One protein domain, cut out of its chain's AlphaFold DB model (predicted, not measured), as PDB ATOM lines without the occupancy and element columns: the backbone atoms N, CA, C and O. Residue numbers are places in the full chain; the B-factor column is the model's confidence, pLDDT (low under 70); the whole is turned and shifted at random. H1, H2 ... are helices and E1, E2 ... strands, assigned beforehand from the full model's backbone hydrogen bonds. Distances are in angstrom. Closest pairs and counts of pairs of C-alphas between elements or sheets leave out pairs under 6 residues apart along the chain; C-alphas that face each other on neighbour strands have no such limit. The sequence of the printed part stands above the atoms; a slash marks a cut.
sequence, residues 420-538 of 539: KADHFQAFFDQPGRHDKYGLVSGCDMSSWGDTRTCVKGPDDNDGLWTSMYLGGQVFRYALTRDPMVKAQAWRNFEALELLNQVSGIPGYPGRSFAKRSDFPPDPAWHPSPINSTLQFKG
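Overview. This is residues 420 to 538 of the 539 residues of the protein "Hypothetical protein" of Rotaria sp. Silwood2 (UniProt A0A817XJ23). A small antiparallel sheet, in order E1, E3, E2, sits at one end of a long helical hairpin, H2 and H3, whose turn, residues 479 to 484, sticks out. H1 is apart from both, beyond a long loop. The 119 printed residues run H1, H2, H3, E1, E2, E3, mostly helix, under half in named elements. The whole is compact, radius of gyration of the C-alphas 15.1 A, spanning 41 by 37 by 19 A.

Arrangement. E3, residues 534 to 537, is antiparallel to E1, residues 512 to 515 (N 535 to O 514, 2.9 A, within hydrogen-bond range), and forms a hairpin with E2, residues 525 to 527 (N 526 to O 536, 2.8 A). H3, residues 483 to 501, only grazes the sheet; its closest C-alphas to E1 are Leu 499 and Phe 513, 6.5 A. It touches H2, residues 462 to 480, opposite ways at a shallow tilt of 28 degrees, closest C-alphas Leu 470 and Ala 489, 5.4 A. In H1, residues 420 to 428, H2 and H3 every O i to N i+4 pair is within range.

Along the chain. H2 and H3 measure 26.4 A and 26.7 A. C-alpha 420 is at (160.904, 109.484, 142.600), C-alpha 537 at (156.889, 136.401, 162.844).

Size, cuts and confidence. The farthest C-alphas, Thr 480 and Pro 523, are 44.5 A apart. The printed part has no cut; H1 to H2 is a long link. No printed residue is under 70 in pLDDT.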
ATOM      1  N   LYS A 420     161.030 109.038 141.209       91.31
ATOM      2  CA  LYS A 420     160.904 109.484 142.600       91.31
ATOM      3  C   LYS A 420     160.652 110.989 142.696       91.31
ATOM      4  O   LYS A 420     159.787 111.401 143.467       91.31
ATOM      5  N   ALA A 421     161.374 111.795 141.918       90.06
ATOM      6  CA  ALA A 421     161.177 113.238 141.856       90.06
ATOM      7  C   ALA A 421     159.769 113.587 141.358       90.06
ATOM      8  O   ALA A 421     159.083 114.368 142.014       90.06
ATOM      9  N   ASP A 422     159.302 112.948 140.283       91.31
ATOM     10  CA  ASP A 422     157.957 113.163 139.740       91.31
ATOM     11  C   ASP A 422     156.862 112.808 140.753       91.31
ATOM     12  O   ASP A 422     155.895 113.553 140.908       91.31
ATOM     13  N   HIS A 423     157.028 111.714 141.504       91.69
ATOM     14  CA  HIS A 423     156.084 111.327 142.552       91.69
ATOM     15  C   HIS A 423     155.962 112.387 143.659       91.69
ATOM     16  O   HIS A 423     154.852 112.797 144.009       91.69
ATOM     17  N   PHE A 424     157.088 112.848 144.217       89.62
ATOM     18  CA  PHE A 424     157.060 113.863 145.275       89.62
ATOM     19  C   PHE A 424     156.627 115.234 144.756       89.62
ATOM     20  O   PHE A 424     155.935 115.959 145.472       89.62
ATOM     21  N   GLN A 425     156.971 115.570 143.512       90.88
ATOM     22  CA  GLN A 425     156.496 116.781 142.860       90.88
ATOM     23  C   GLN A 425     154.976 116.752 142.693       90.88
ATOM     24  O   GLN A 425     154.303 117.694 143.097       90.88
ATOM     25  N   ALA A 426     154.418 115.646 142.191       90.69
ATOM     26  CA  ALA A 426     152.975 115.483 142.058       90.69
ATOM     27  C   ALA A 426     152.256 115.565 143.413       90.69
ATOM     28  O   ALA A 426     151.154 116.100 143.486       90.69
ATOM     29  N   PHE A 427     152.873 115.064 144.492       86.25
ATOM     30  CA  PHE A 427     152.349 115.213 145.852       86.25
ATOM     31  C   PHE A 427     152.356 116.672 146.334       86.25
ATOM     32  O   PHE A 427     151.398 117.107 146.975       86.25
ATOM     33  N   PHE A 428     153.412 117.428 146.022       86.19
ATOM     34  CA  PHE A 428     153.520 118.850 146.350       86.19
ATOM     35  C   PHE A 428     152.537 119.709 145.539       86.19
ATOM     36  O   PHE A 428     151.892 120.591 146.098       86.19
ATOM     37  N   ASP A 429     152.369 119.411 144.249       86.50
ATOM     38  CA  ASP A 429     151.506 120.153 143.320       86.50
ATOM     39  C   ASP A 429     150.002 119.951 143.577       86.50
ATOM     40  O   ASP A 429     149.168 120.627 142.967       86.50
ATOM     41  N   GLN A 430     149.622 119.039 144.479       86.12
ATOM     42  CA  GLN A 430     148.221 118.857 144.845       86.12
ATOM     43  C   GLN A 430     147.632 120.172 145.389       86.12
ATOM     44  O   GLN A 430     148.172 120.749 146.342       86.12
ATOM     45  N   PRO A 431     146.489 120.638 144.846       81.69
ATOM     46  CA  PRO A 431     145.888 121.895 145.266       81.69
ATOM     47  C   PRO A 431     145.679 121.968 146.779       81.69
ATOM     48  O   PRO A 431     145.082 121.086 147.394       81.69
ATOM     49  N   GLY A 432     146.156 123.058 147.380       82.25
ATOM     50  CA  GLY A 432     145.971 123.331 148.802       82.25
ATOM     51  C   GLY A 432     147.034 122.735 149.725       82.25
ATOM     52  O   GLY A 432     147.041 123.111 150.898       82.25
ATOM     53  N   ARG A 433     147.967 121.912 149.229       88.94
ATOM     54  CA  ARG A 433     149.060 121.346 150.034       88.94
ATOM     55  C   ARG A 433     150.315 122.203 149.975       88.94
ATOM     56  O   ARG A 433     150.625 122.725 148.917       88.94
ATOM     57  N   HIS A 434     151.014 122.317 151.107       89.88
ATOM     58  CA  HIS A 434     152.370 122.867 151.282       89.88
ATOM     59  C   HIS A 434     152.693 124.272 150.721       89.88
ATOM     60  O   HIS A 434     153.672 124.850 151.162       89.88
ATOM     61  N   ASP A 435     151.896 124.876 149.839       90.38
ATOM     62  CA  ASP A 435     152.036 126.259 149.373       90.38
ATOM     63  C   ASP A 435     151.202 127.190 150.270       90.38
ATOM     64  O   ASP A 435     149.959 127.162 150.273       90.38
ATOM     65  N   LYS A 436     151.905 128.014 151.053       91.81
ATOM     66  CA  LYS A 436     151.367 129.133 151.830       91.81
ATOM     67  C   LYS A 436     151.989 130.425 151.302       91.81
ATOM     68  O   LYS A 436     153.084 130.798 151.704       91.81
ATOM     69  N   TYR A 437     151.280 131.131 150.424       92.25
ATOM     70  CA  TYR A 437     151.739 132.411 149.859       92.25
ATOM     71  C   TYR A 437     153.054 132.311 149.064       92.25
ATOM     72  O   TYR A 437     153.835 133.257 149.043       92.25
ATOM     73  N   GLY A 438     153.308 131.167 148.423       92.88
ATOM     74  CA  GLY A 438     154.570 130.856 147.752       92.88
ATOM     75  C   GLY A 438     155.662 130.326 148.688       92.88
ATOM     76  O   GLY A 438     156.718 129.920 148.203       92.88
ATOM     77  N   LEU A 439     155.426 130.278 150.005       94.12
ATOM     78  CA  LEU A 439     156.295 129.582 150.953       94.12
ATOM     79  C   LEU A 439     155.948 128.093 151.006       94.12
ATOM     80  O   LEU A 439     154.772 127.720 151.032       94.12
ATOM     81  N   VAL A 440     156.981 127.258 151.081       94.00
ATOM     82  CA  VAL A 440     156.875 125.842 151.426       94.00
ATOM     83  C   VAL A 440     156.628 125.730 152.924       94.00
ATOM     84  O   VAL A 440     157.521 125.944 153.736       94.00
ATOM     85  N   SER A 441     155.394 125.391 153.260       90.56
ATOM     86  CA  SER A 441     154.854 125.307 154.608       90.56
ATOM     87  C   SER A 441     154.768 123.861 155.085       90.56
ATOM     88  O   SER A 441     154.489 122.929 154.314       90.56
ATOM     89  N   GLY A 442     154.881 123.697 156.404       87.81
ATOM     90  CA  GLY A 442     154.396 122.511 157.100       87.81
ATOM     91  C   GLY A 442     152.925 122.231 156.770       87.81
ATOM     92  O   GLY A 442     152.176 123.117 156.342       87.81
ATOM     93  N   CYS A 443     152.525 120.975 156.920       88.38
ATOM     94  CA  CYS A 443     151.196 120.506 156.557       88.38
ATOM     95  C   CYS A 443     150.708 119.522 157.611       88.38
ATOM     96  O   CYS A 443     151.018 118.329 157.551       88.38
ATOM     97  N   ASP A 444     149.942 120.037 158.565       89.00
ATOM     98  CA  ASP A 444     149.309 119.209 159.577       89.00
ATOM     99  C   ASP A 444     148.052 118.558 159.007       89.00
ATOM    100  O   ASP A 444     147.321 119.135 158.198       89.00
ATOM    101  N   MET A 445     147.787 117.324 159.418       88.06
ATOM    102  CA  MET A 445     146.574 116.627 159.011       88.06
ATOM    103  C   MET A 445     145.447 116.975 159.984       88.06
ATOM    104  O   MET A 445     145.591 116.812 161.193       88.06
ATOM    105  N   SER A 446     144.302 117.417 159.458       87.62
ATOM    106  CA  SER A 446     143.109 117.713 160.277       87.62
ATOM    107  C   SER A 446     142.479 116.460 160.896       87.62
ATOM    108  O   SER A 446     141.778 116.541 161.900       87.62
ATOM    109  N   SER A 447     142.755 115.293 160.305       85.50
ATOM    110  CA  SER A 447     142.427 113.975 160.839       85.50
ATOM    111  C   SER A 447     143.671 113.099 160.791       85.50
ATOM    112  O   SER A 447     144.437 113.142 159.828       85.50
ATOM    113  N   TRP A 448     143.877 112.287 161.824       83.38
ATOM    114  CA  TRP A 448     145.048 111.424 161.904       83.38
ATOM    115  C   TRP A 448     145.139 110.473 160.704       83.38
ATOM    116  O   TRP A 448     144.215 109.708 160.430       83.38
ATOM    117  N   GLY A 449     146.282 110.494 160.019       77.94
ATOM    118  CA  GLY A 449     146.564 109.615 158.885       77.94
ATOM    119  C   GLY A 449     145.894 110.020 157.567       77.94
ATOM    120  O   GLY A 449     146.180 109.382 156.554       77.94
ATOM    121  N   ASP A 450     145.058 111.069 157.543       83.00
ATOM    122  CA  ASP A 450     144.471 111.583 156.302       83.00
ATOM    123  C   ASP A 450     145.392 112.577 155.598       83.00
ATOM    124  O   ASP A 450     145.274 113.801 155.733       83.00
ATOM    125  N   THR A 451     146.279 112.015 154.776       77.94
ATOM    126  CA  THR A 451     147.229 112.757 153.942       77.94
ATOM    127  C   THR A 451     146.565 113.564 152.831       77.94
ATOM    128  O   THR A 451     147.275 114.244 152.103       77.94
ATOM    129  N   ARG A 452     145.238 113.508 152.654       80.69
ATOM    130  CA  ARG A 452     144.514 114.397 151.728       80.69
ATOM    131  C   ARG A 452     144.243 115.752 152.374       80.69
ATOM    132  O   ARG A 452     144.073 116.744 151.675       80.69
ATOM    133  N   THR A 453     144.242 115.809 153.704       85.75
ATOM    134  CA  THR A 453     144.055 117.055 154.450       85.75
ATOM    135  C   THR A 453     145.388 117.773 154.642       85.75
ATOM    136  O   THR A 453     146.446 117.142 154.719       85.75
ATOM    137  N   CYS A 454     145.345 119.104 154.649       89.06
ATOM    138  CA  CYS A 454     146.520 119.940 154.855       89.06
ATOM    139  C   CYS A 454     146.132 121.254 155.524       89.06
ATOM    140  O   CYS A 454     145.615 122.166 154.877       89.06
ATOM    141  N   VAL A 455     146.383 121.346 156.822       90.19
ATOM    142  CA  VAL A 455     146.300 122.590 157.576       90.19
ATOM    143  C   VAL A 455     147.691 123.204 157.555       90.19
ATOM    144  O   VAL A 455     148.637 122.670 158.129       90.19
ATOM    145  N   LYS A 456     147.823 124.301 156.813       90.00
ATOM    146  CA  LYS A 456     149.088 125.016 156.657       90.00
ATOM    147  C   LYS A 456     149.239 125.997 157.807       90.00
ATOM    148  O   LYS A 456     148.400 126.883 157.971       90.00
ATOM    149  N   GLY A 457     150.296 125.821 158.584       86.69
ATOM    150  CA  GLY A 457     150.673 126.711 159.672       86.69
ATOM    151  C   GLY A 457     151.886 127.568 159.305       86.69
ATOM    152  O   GLY A 457     152.558 127.301 158.315       86.69
ATOM    153  N   PRO A 458     152.172 128.616 160.080       87.81
ATOM    154  CA  PRO A 458     153.438 129.324 160.010       87.81
ATOM    155  C   PRO A 458     154.525 128.459 160.665       87.81
ATOM    156  O   PRO A 458     154.327 127.984 161.783       87.81
ATOM    157  N   ASP A 459     155.664 128.272 160.000       88.56
ATOM    158  CA  ASP A 459     156.828 127.573 160.561       88.56
ATOM    159  C   ASP A 459     158.015 128.530 160.659       88.56
ATOM    160  O   ASP A 459     158.215 129.375 159.785       88.56
ATOM    161  N   ASP A 460     158.823 128.386 161.709       90.00
ATOM    162  CA  ASP A 460     160.023 129.209 161.900       90.00
ATOM    163  C   ASP A 460     161.060 129.016 160.787       90.00
ATOM    164  O   ASP A 460     161.925 129.865 160.575       90.00
ATOM    165  N   ASN A 461     160.958 127.902 160.066       92.62
ATOM    166  CA  ASN A 461     161.845 127.505 158.991       92.62
ATOM    167  C   ASN A 461     161.175 127.622 157.613       92.62
ATOM    168  O   ASN A 461     161.703 127.059 156.652       92.62
ATOM    169  N   ASP A 462     160.061 128.356 157.465       93.44
ATOM    170  CA  ASP A 462     159.411 128.578 156.160       93.44
ATOM    171  C   ASP A 462     160.432 129.062 155.110       93.44
ATOM    172  O   ASP A 462     160.449 128.581 153.974       93.44
ATOM    173  N   GLY A 463     161.338 129.971 155.490       94.62
ATOM    174  CA  GLY A 463     162.419 130.435 154.616       94.62
ATOM    175  C   GLY A 463     163.402 129.325 154.216       94.62
ATOM    176  O   GLY A 463     163.756 129.207 153.041       94.62
ATOM    177  N   LEU A 464     163.798 128.467 155.163       94.94
ATOM    178  CA  LEU A 464     164.703 127.339 154.915       94.94
ATOM    179  C   LEU A 464     164.071 126.345 153.934       94.94
ATOM    180  O   LEU A 464     164.648 126.093 152.873       94.94
ATOM    181  N   TRP A 465     162.874 125.836 154.239       94.94
ATOM    182  CA  TRP A 465     162.180 124.857 153.397       94.94
ATOM    183  C   TRP A 465     161.922 125.394 151.988       94.94
ATOM    184  O   TRP A 465     162.164 124.697 150.998       94.94
ATOM    185  N   THR A 466     161.503 126.661 151.887       96.56
ATOM    186  CA  THR A 466     161.249 127.314 150.598       96.56
ATOM    187  C   THR A 466     162.529 127.460 149.784       96.56
ATOM    188  O   THR A 466     162.516 127.189 148.586       96.56
ATOM    189  N   SER A 467     163.647 127.832 150.414       96.81
ATOM    190  CA  SER A 467     164.934 127.984 149.721       96.81
ATOM    191  C   SER A 467     165.472 126.658 149.174       96.81
ATOM    192  O   SER A 467     165.965 126.617 148.045       96.81
ATOM    193  N   MET A 468     165.308 125.559 149.920       96.31
ATOM    194  CA  MET A 468     165.706 124.221 149.475       96.31
ATOM    195  C   MET A 468     164.869 123.760 148.276       96.31
ATOM    196  O   MET A 468     165.426 123.321 147.269       96.31
ATOM    197  N   TYR A 469     163.541 123.905 148.354       95.31
ATOM    198  CA  TYR A 469     162.646 123.556 147.245       95.31
ATOM    199  C   TYR A 469     162.912 124.418 146.007       95.31
ATOM    200  O   TYR A 469     163.030 123.886 144.903       95.31
ATOM    201  N   LEU A 470     163.084 125.732 146.191       97.06
ATOM    202  CA  LEU A 470     163.451 126.660 145.124       97.06
ATOM    203  C   LEU A 470     164.744 126.225 144.428       97.06
ATOM    204  O   LEU A 470     164.775 126.165 143.200       97.06
ATOM    205  N   GLY A 471     165.789 125.884 145.188       96.88
ATOM    206  CA  GLY A 471     167.038 125.367 144.630       96.88
ATOM    207  C   GLY A 471     166.798 124.153 143.732       96.88
ATOM    208  O   GLY A 471     167.258 124.129 142.589       96.88
ATOM    209  N   GLY A 472     165.992 123.195 144.201       94.94
ATOM    210  CA  GLY A 472     165.558 122.042 143.410       94.94
ATOM    211  C   GLY A 472     164.850 122.428 142.105       94.94
ATOM    212  O   GLY A 472     165.218 121.927 141.042       94.94
ATOM    213  N   GLN A 473     163.889 123.359 142.147       95.50
ATOM    214  CA  GLN A 473     163.176 123.817 140.945       95.50
ATOM    215  C   GLN A 473     164.084 124.576 139.966       95.50
ATOM    216  O   GLN A 473     163.931 124.434 138.754       95.50
ATOM    217  N   VAL A 474     165.061 125.345 140.457       97.12
ATOM    218  CA  VAL A 474     166.047 126.032 139.606       97.12
ATOM    219  C   VAL A 474     166.915 125.020 138.856       97.12
ATOM    220  O   VAL A 474     167.077 125.153 137.641       97.12
ATOM    221  N   PHE A 475     167.422 123.985 139.537       94.94
ATOM    222  CA  PHE A 475     168.168 122.907 138.878       94.94
ATOM    223  C   PHE A 475     167.298 122.145 137.877       94.94
ATOM    224  O   PHE A 475     167.725 121.916 136.744       94.94
ATOM    225  N   ARG A 476     166.053 121.822 138.253       92.81
ATOM    226  CA  ARG A 476     165.086 121.183 137.355       92.81
ATOM    227  C   ARG A 476     164.861 122.023 136.098       92.81
ATOM    228  O   ARG A 476     164.997 121.495 135.003       92.81
ATOM    229  N   TYR A 477     164.607 123.327 136.227       95.44
ATOM    230  CA  TYR A 477     164.422 124.222 135.081       95.44
ATOM    231  C   TYR A 477     165.673 124.332 134.204       95.44
ATOM    232  O   TYR A 477     165.556 124.382 132.980       95.44
ATOM    233  N   ALA A 478     166.869 124.368 134.796       95.62
ATOM    234  CA  ALA A 478     168.111 124.445 134.030       95.62
ATOM    235  C   ALA A 478     168.252 123.269 133.045       95.62
ATOM    236  O   ALA A 478     168.716 123.476 131.917       95.62
ATOM    237  N   LEU A 479     167.795 122.080 133.458       91.25
ATOM    238  CA  LEU A 479     167.798 120.853 132.662       91.25
ATOM    239  C   LEU A 479     166.589 120.749 131.721       91.25
ATOM    240  O   LEU A 479     166.767 120.522 130.528       91.25
ATOM    241  N   THR A 480     165.365 120.925 132.229       90.75
ATOM    242  CA  THR A 480     164.133 120.669 131.456       90.75
ATOM    243  C   THR A 480     163.709 121.839 130.580       90.75
ATOM    244  O   THR A 480     162.985 121.652 129.606       90.75
ATOM    245  N   ARG A 481     164.112 123.061 130.947       94.75
ATOM    246  CA  ARG A 481     163.646 124.328 130.362       94.75
ATOM    247  C   ARG A 481     162.125 124.511 130.385       94.75
ATOM    248  O   ARG A 481     161.605 125.365 129.667       94.75
ATOM    249  N   ASP A 482     161.426 123.789 131.259       95.00
ATOM    250  CA  ASP A 482     159.971 123.840 131.389       95.00
ATOM    251  C   ASP A 482     159.501 125.212 131.931       95.00
ATOM    252  O   ASP A 482     159.871 125.606 133.046       95.00
ATOM    253  N   PRO A 483     158.678 125.968 131.177       96.19
ATOM    254  CA  PRO A 483     158.176 127.263 131.623       96.19
ATOM    255  C   PRO A 483     157.316 127.188 132.895       96.19
ATOM    256  O   PRO A 483     157.301 128.161 133.654       96.19
ATOM    257  N   MET A 484     156.639 126.068 133.172       93.31
ATOM    258  CA  MET A 484     155.865 125.890 134.404       93.31
ATOM    259  C   MET A 484     156.779 125.802 135.626       93.31
ATOM    260  O   MET A 484     156.546 126.499 136.614       93.31
ATOM    261  N   VAL A 485     157.869 125.034 135.532       94.81
ATOM    262  CA  VAL A 485     158.888 124.935 136.591       94.81
ATOM    263  C   VAL A 485     159.509 126.304 136.868       94.81
ATOM    264  O   VAL A 485     159.659 126.700 138.024       94.81
ATOM    265  N   LYS A 486     159.805 127.079 135.816       96.81
ATOM    266  CA  LYS A 486     160.295 128.456 135.967       96.81
ATOM    267  C   LYS A 486     159.305 129.337 136.726       96.81
ATOM    268  O   LYS A 486     159.721 130.087 137.602       96.81
ATOM    269  N   ALA A 487     158.021 129.277 136.377       95.06
ATOM    270  CA  ALA A 487     156.992 130.082 137.028       95.06
ATOM    271  C   ALA A 487     156.831 129.715 138.514       95.06
ATOM    272  O   ALA A 487     156.700 130.609 139.349       95.06
ATOM    273  N   GLN A 488     156.898 128.423 138.852       91.88
ATOM    274  CA  GLN A 488     156.891 127.957 140.242       91.88
ATOM    275  C   GLN A 488     158.118 128.468 141.008       91.88
ATOM    276  O   GLN A 488     157.966 129.125 142.034       91.88
ATOM    277  N   ALA A 489     159.324 128.263 140.464       95.81
ATOM    278  CA  ALA A 489     160.559 128.773 141.058       95.81
ATOM    279  C   ALA A 489     160.495 130.293 141.285       95.81
ATOM    280  O   ALA A 489     160.868 130.788 142.345       95.81
ATOM    281  N   TRP A 490     159.962 131.041 140.318       97.12
ATOM    282  CA  TRP A 490     159.804 132.486 140.447       97.12
ATOM    283  C   TRP A 490     158.854 132.869 141.586       97.12
ATOM    284  O   TRP A 490     159.197 133.722 142.399       97.12
ATOM    285  N   ARG A 491     157.712 132.180 141.719       95.50
ATOM    286  CA  ARG A 491     156.781 132.387 142.838       95.50
ATOM    287  C   ARG A 491     157.450 132.134 144.195       95.50
ATOM    288  O   ARG A 491     157.266 132.923 145.117       95.50
ATOM    289  N   ASN A 492     158.213 131.047 144.335       96.56
ATOM    290  CA  ASN A 492     158.924 130.753 145.583       96.56
ATOM    291  C   ASN A 492     160.015 131.798 145.880       96.56
ATOM    292  O   ASN A 492     160.215 132.169 147.035       96.56
ATOM    293  N   PHE A 493     160.697 132.302 144.848       98.00
ATOM    294  CA  PHE A 493     161.668 133.386 144.985       98.00
ATOM    295  C   PHE A 493     161.012 134.691 145.458       98.00
ATOM    296  O   PHE A 493     161.494 135.294 146.412       98.00
ATOM    297  N   GLU A 494     159.891 135.096 144.854       97.56
ATOM    298  CA  GLU A 494     159.126 136.282 145.271       97.56
ATOM    299  C   GLU A 494     158.637 136.159 146.722       97.56
ATOM    300  O   GLU A 494     158.666 137.131 147.477       97.56
ATOM    301  N   ALA A 495     158.245 134.956 147.154       96.56
ATOM    302  CA  ALA A 495     157.869 134.704 148.542       96.56
ATOM    303  C   ALA A 495     159.053 134.863 149.513       96.56
ATOM    304  O   ALA A 495     158.887 135.445 150.584       96.56
ATOM    305  N   LEU A 496     160.251 134.395 149.144       96.94
ATOM    306  CA  LEU A 496     161.474 134.599 149.934       96.94
ATOM    307  C   LEU A 496     161.913 136.067 149.964       96.94
ATOM    308  O   LEU A 496     162.364 136.555 151.001       96.94
ATOM    309  N   GLU A 497     161.772 136.784 148.849       95.94
ATOM    310  CA  GLU A 497     162.019 138.224 148.797       95.94
ATOM    311  C   GLU A 497     161.064 138.968 149.737       95.94
ATOM    312  O   GLU A 497     161.513 139.766 150.564       95.94
ATOM    313  N   LEU A 498     159.766 138.656 149.678       95.94
ATOM    314  CA  LEU A 498     158.776 139.234 150.580       95.94
ATOM    315  C   LEU A 498     159.090 138.892 152.040       95.94
ATOM    316  O   LEU A 498     159.034 139.780 152.884       95.94
ATOM    317  N   LEU A 499     159.482 137.652 152.342       95.38
ATOM    318  CA  LEU A 499     159.899 137.238 153.685       95.38
ATOM    319  C   LEU A 499     161.084 138.074 154.211       95.38
ATOM    320  O   LEU A 499     161.131 138.386 155.397       95.38
ATOM    321  N   ASN A 500     162.011 138.487 153.339       94.56
ATOM    322  CA  ASN A 500     163.122 139.377 153.698       94.56
ATOM    323  C   ASN A 500     162.659 140.824 153.937       94.56
ATOM    324  O   ASN A 500     163.125 141.501 154.847       94.56
ATOM    325  N   GLN A 501     161.710 141.298 153.130       95.69
ATOM    326  CA  GLN A 501     161.258 142.689 153.154       95.69
ATOM    327  C   GLN A 501     160.162 142.966 154.191       95.69
ATOM    328  O   GLN A 501     160.001 144.112 154.608       95.69
ATOM    329  N   VAL A 502     159.399 141.950 154.611       95.56
ATOM    330  CA  VAL A 502     158.159 142.106 155.395       95.56
ATOM    331  C   VAL A 502     158.360 142.836 156.726       95.56
ATOM    332  O   VAL A 502     157.428 143.486 157.201       95.56
ATOM    333  N   SER A 503     159.564 142.788 157.300       94.81
ATOM    334  CA  SER A 503     159.929 143.497 158.532       94.81
ATOM    335  C   SER A 503     160.203 144.991 158.321       94.81
ATOM    336  O   SER A 503     160.170 145.765 159.273       94.81
ATOM    337  N   GLY A 504     160.492 145.413 157.085       94.75
ATOM    338  CA  GLY A 504     160.989 146.749 156.750       94.75
ATOM    339  C   GLY A 504     162.441 147.010 157.172       94.75
ATOM    340  O   GLY A 504     162.934 148.118 156.963       94.75
ATOM    341  N   ILE A 505     163.130 146.019 157.746       93.69
ATOM    342  CA  ILE A 505     164.505 146.133 158.239       93.69
ATOM    343  C   ILE A 505     165.434 145.386 157.270       93.69
ATOM    344  O   ILE A 505     165.354 144.160 157.170       93.69
ATOM    345  N   PRO A 506     166.330 146.085 156.550       90.06
ATOM    346  CA  PRO A 506     167.250 145.440 155.620       90.06
ATOM    347  C   PRO A 506     168.098 144.353 156.293       90.06
ATOM    348  O   PRO A 506     168.792 144.622 157.271       90.06
ATOM    349  N   GLY A 507     168.069 143.137 155.740       86.88
ATOM    350  CA  GLY A 507     168.854 142.005 156.243       86.88
ATOM    351  C   GLY A 507     168.235 141.268 157.433       86.88
ATOM    352  O   GLY A 507     168.876 140.362 157.958       86.88
ATOM    353  N   TYR A 508     167.011 141.617 157.837       90.75
ATOM    354  CA  TYR A 508     166.276 140.943 158.905       90.75
ATOM    355  C   TYR A 508     165.019 140.260 158.342       90.75
ATOM    356  O   TYR A 508     163.928 140.848 158.369       90.75
ATOM    357  N   PRO A 509     165.160 139.046 157.771       92.38
ATOM    358  CA  PRO A 509     164.016 138.301 157.273       92.38
ATOM    359  C   PRO A 509     163.108 137.880 158.425       92.38
ATOM    360  O   PRO A 509     163.580 137.475 159.484       92.38
ATOM    361  N   GLY A 510     161.795 137.949 158.208       93.69
ATOM    362  CA  GLY A 510     160.848 137.320 159.123       93.69
ATOM    363  C   GLY A 510     161.023 135.801 159.111       93.69
ATOM    364  O   GLY A 510     161.413 135.223 158.096       93.69
ATOM    365  N   ARG A 511     160.680 135.135 160.214       92.94
ATOM    366  CA  ARG A 511     160.636 133.665 160.267       92.94
ATOM    367  C   ARG A 511     159.517 133.094 159.400       92.94
ATOM    368  O   ARG A 511     159.667 132.065 158.752       92.94
ATOM    369  N   SER A 512     158.402 133.820 159.354       94.25
ATOM    370  CA  SER A 512     157.232 133.547 158.522       94.25
ATOM    371  C   SER A 512     156.453 134.846 158.270       94.25
ATOM    372  O   SER A 512     156.664 135.849 158.959       94.25
ATOM    373  N   PHE A 513     155.518 134.836 157.320       94.12
ATOM    374  CA  PHE A 513     154.522 135.898 157.148       94.12
ATOM    375  C   PHE A 513     153.125 135.332 156.875       94.12
ATOM    376  O   PHE A 513     152.959 134.203 156.397       94.12
ATOM    377  N   ALA A 514     152.111 136.137 157.190       93.50
ATOM    378  CA  ALA A 514     150.704 135.792 157.030       93.50
ATOM    379  C   ALA A 514     149.822 137.038 156.920       93.50
ATOM    380  O   ALA A 514     150.266 138.146 157.233       93.50
ATOM    381  N   LYS A 515     148.549 136.880 156.537       92.69
ATOM    382  CA  LYS A 515     147.586 137.972 156.703       92.69
ATOM    383  C   LYS A 515     147.249 138.120 158.182       92.69
ATOM    384  O   LYS A 515     147.258 137.149 158.940       92.69
ATOM    385  N   ARG A 516     146.892 139.336 158.591       88.12
ATOM    386  CA  ARG A 516     146.562 139.646 159.996       88.12
ATOM    387  C   ARG A 516     145.378 138.851 160.556       88.12
ATOM    388  O   ARG A 516     145.278 138.697 161.764       88.12
ATOM    389  N   SER A 517     144.488 138.367 159.691       87.06
ATOM    390  CA  SER A 517     143.312 137.574 160.065       87.06
ATOM    391  C   SER A 517     143.575 136.074 160.191       87.06
ATOM    392  O   SER A 517     142.715 135.367 160.704       87.06
ATOM    393  N   ASP A 518     144.698 135.575 159.672       86.88
ATOM    394  CA  ASP A 518     144.879 134.130 159.480       86.88
ATOM    395  C   ASP A 518     145.290 133.406 160.763       86.88
ATOM    396  O   ASP A 518     145.022 132.217 160.914       86.88
ATOM    397  N   PHE A 519     145.946 134.119 161.679       80.12
ATOM    398  CA  PHE A 519     146.475 133.560 162.918       80.12
ATOM    399  C   PHE A 519     146.073 134.425 164.109       80.12
ATOM    400  O   PHE A 519     145.987 135.651 163.969       80.12
ATOM    401  N   PRO A 520     145.812 133.803 165.275       75.88
ATOM    402  CA  PRO A 520     145.461 134.540 166.476       75.88
ATOM    403  C   PRO A 520     146.604 135.484 166.885       75.88
ATOM    404  O   PRO A 520     147.762 135.233 166.538       75.88
ATOM    405  N   PRO A 521     146.301 136.555 167.639       73.31
ATOM    406  CA  PRO A 521     147.328 137.426 168.193       73.31
ATOM    407  C   PRO A 521     148.324 136.617 169.036       73.31
ATOM    408  O   PRO A 521     147.934 135.973 170.008       73.31
ATOM    409  N   ASP A 522     149.601 136.673 168.666       79.88
ATOM    410  CA  ASP A 522     150.730 136.082 169.389       79.88
ATOM    411  C   ASP A 522     151.793 137.175 169.584       79.88
ATOM    412  O   ASP A 522     151.959 137.999 168.677       79.88
ATOM    413  N   PRO A 523     152.519 137.219 170.716       82.25
ATOM    414  CA  PRO A 523     153.583 138.199 170.936       82.25
ATOM    415  C   PRO A 523     154.683 138.202 169.864       82.25
ATOM    416  O   PRO A 523     155.302 139.242 169.650       82.25
ATOM    417  N   ALA A 524     154.913 137.072 169.189       88.25
ATOM    418  CA  ALA A 524     155.889 136.954 168.111       88.25
ATOM    419  C   ALA A 524     155.390 137.524 166.769       88.25
ATOM    420  O   ALA A 524     156.187 137.669 165.841       88.25
ATOM    421  N   TRP A 525     154.092 137.832 166.630       92.50
ATOM    422  CA  TRP A 525     153.529 138.435 165.418       92.50
ATOM    423  C   TRP A 525     153.588 139.961 165.471       92.50
ATOM    424  O   TRP A 525     152.980 140.612 166.322       92.50
ATOM    425  N   HIS A 526     154.246 140.548 164.476       92.69
ATOM    426  CA  HIS A 526     154.362 141.990 164.310       92.69
ATOM    427  C   HIS A 526     153.653 142.445 163.027       92.69
ATOM    428  O   HIS A 526     153.816 141.817 161.976       92.69
ATOM    429  N   PRO A 527     152.871 143.541 163.054       93.88
ATOM    430  CA  PRO A 527     152.335 144.139 161.834       93.88
ATOM    431  C   PRO A 527     153.464 144.534 160.879       93.88
ATOM    432  O   PRO A 527     154.452 145.137 161.300       93.88
ATOM    433  N   SER A 528     153.316 144.234 159.588       94.94
ATOM    434  CA  SER A 528     154.320 144.628 158.600       94.94
ATOM    435  C   SER A 528     154.255 146.141 158.325       94.94
ATOM    436  O   SER A 528     153.178 146.647 157.995       94.94
ATOM    437  N   PRO A 529     155.380 146.881 158.391       94.81
ATOM    438  CA  PRO A 529     155.404 148.304 158.047       94.81
ATOM    439  C   PRO A 529     155.319 148.556 156.535       94.81
ATOM    440  O   PRO A 529     154.999 149.669 156.123       94.81
ATOM    441  N   ILE A 530     155.595 147.542 155.707       94.50
ATOM    442  CA  ILE A 530     155.580 147.660 154.241       94.50
ATOM    443  C   ILE A 530     154.256 147.204 153.611       94.50
ATOM    444  O   ILE A 530     153.973 147.538 152.463       94.50
ATOM    445  N   ASN A 531     153.430 146.451 154.349       93.06
ATOM    446  CA  ASN A 531     152.117 145.997 153.899       93.06
ATOM    447  C   ASN A 531     151.144 145.871 155.084       93.06
ATOM    448  O   ASN A 531     151.208 144.919 155.857       93.06
ATOM    449  N   SER A 532     150.175 146.785 155.182       91.94
ATOM    450  CA  SER A 532     149.221 146.850 156.303       91.94
ATOM    451  C   SER A 532     148.290 145.638 156.438       91.94
ATOM    452  O   SER A 532     147.682 145.449 157.496       91.94
ATOM    453  N   THR A 533     148.169 144.815 155.391       92.44
ATOM    454  CA  THR A 533     147.362 143.583 155.409       92.44
ATOM    455  C   THR A 533     148.121 142.382 155.975       92.44
ATOM    456  O   THR A 533     147.497 141.383 156.346       92.44
ATOM    457  N   LEU A 534     149.450 142.484 156.077       94.31
ATOM    458  CA  LEU A 534     150.333 141.411 156.516       94.31
ATOM    459  C   LEU A 534     150.829 141.615 157.950       94.31
ATOM    460  O   LEU A 534     150.911 142.725 158.483       94.31
ATOM    461  N   GLN A 535     151.205 140.498 158.549       94.06
ATOM    462  CA  GLN A 535     152.022 140.405 159.748       94.06
ATOM    463  C   GLN A 535     153.168 139.424 159.497       94.06
ATOM    464  O   GLN A 535     153.070 138.549 158.630       94.06
ATOM    465  N   PHE A 536     154.249 139.571 160.250       94.25
ATOM    466  CA  PHE A 536     155.406 138.688 160.191       94.25
ATOM    467  C   PHE A 536     155.775 138.180 161.574       94.25
ATOM    468  O   PHE A 536     155.509 138.848 162.574       94.25
ATOM    469  N   LYS A 537     156.376 136.992 161.615       92.00
ATOM    470  CA  LYS A 537     156.889 136.401 162.844       92.00
ATOM    471  C   LYS A 537     158.343 136.830 163.043       92.00
ATOM    472  O   LYS A 537     159.155 136.632 162.136       92.00
ATOM    473  N   GLY A 538     158.634 137.470 164.173       85.06
ATOM    474  CA  GLY A 538     159.992 137.848 164.580       85.06
ATOM    475  C   GLY A 538     160.797 136.672 165.144       85.06
ATOM    476  O   GLY A 538     160.279 135.556 165.222       85.06
TER     477      GLY A 538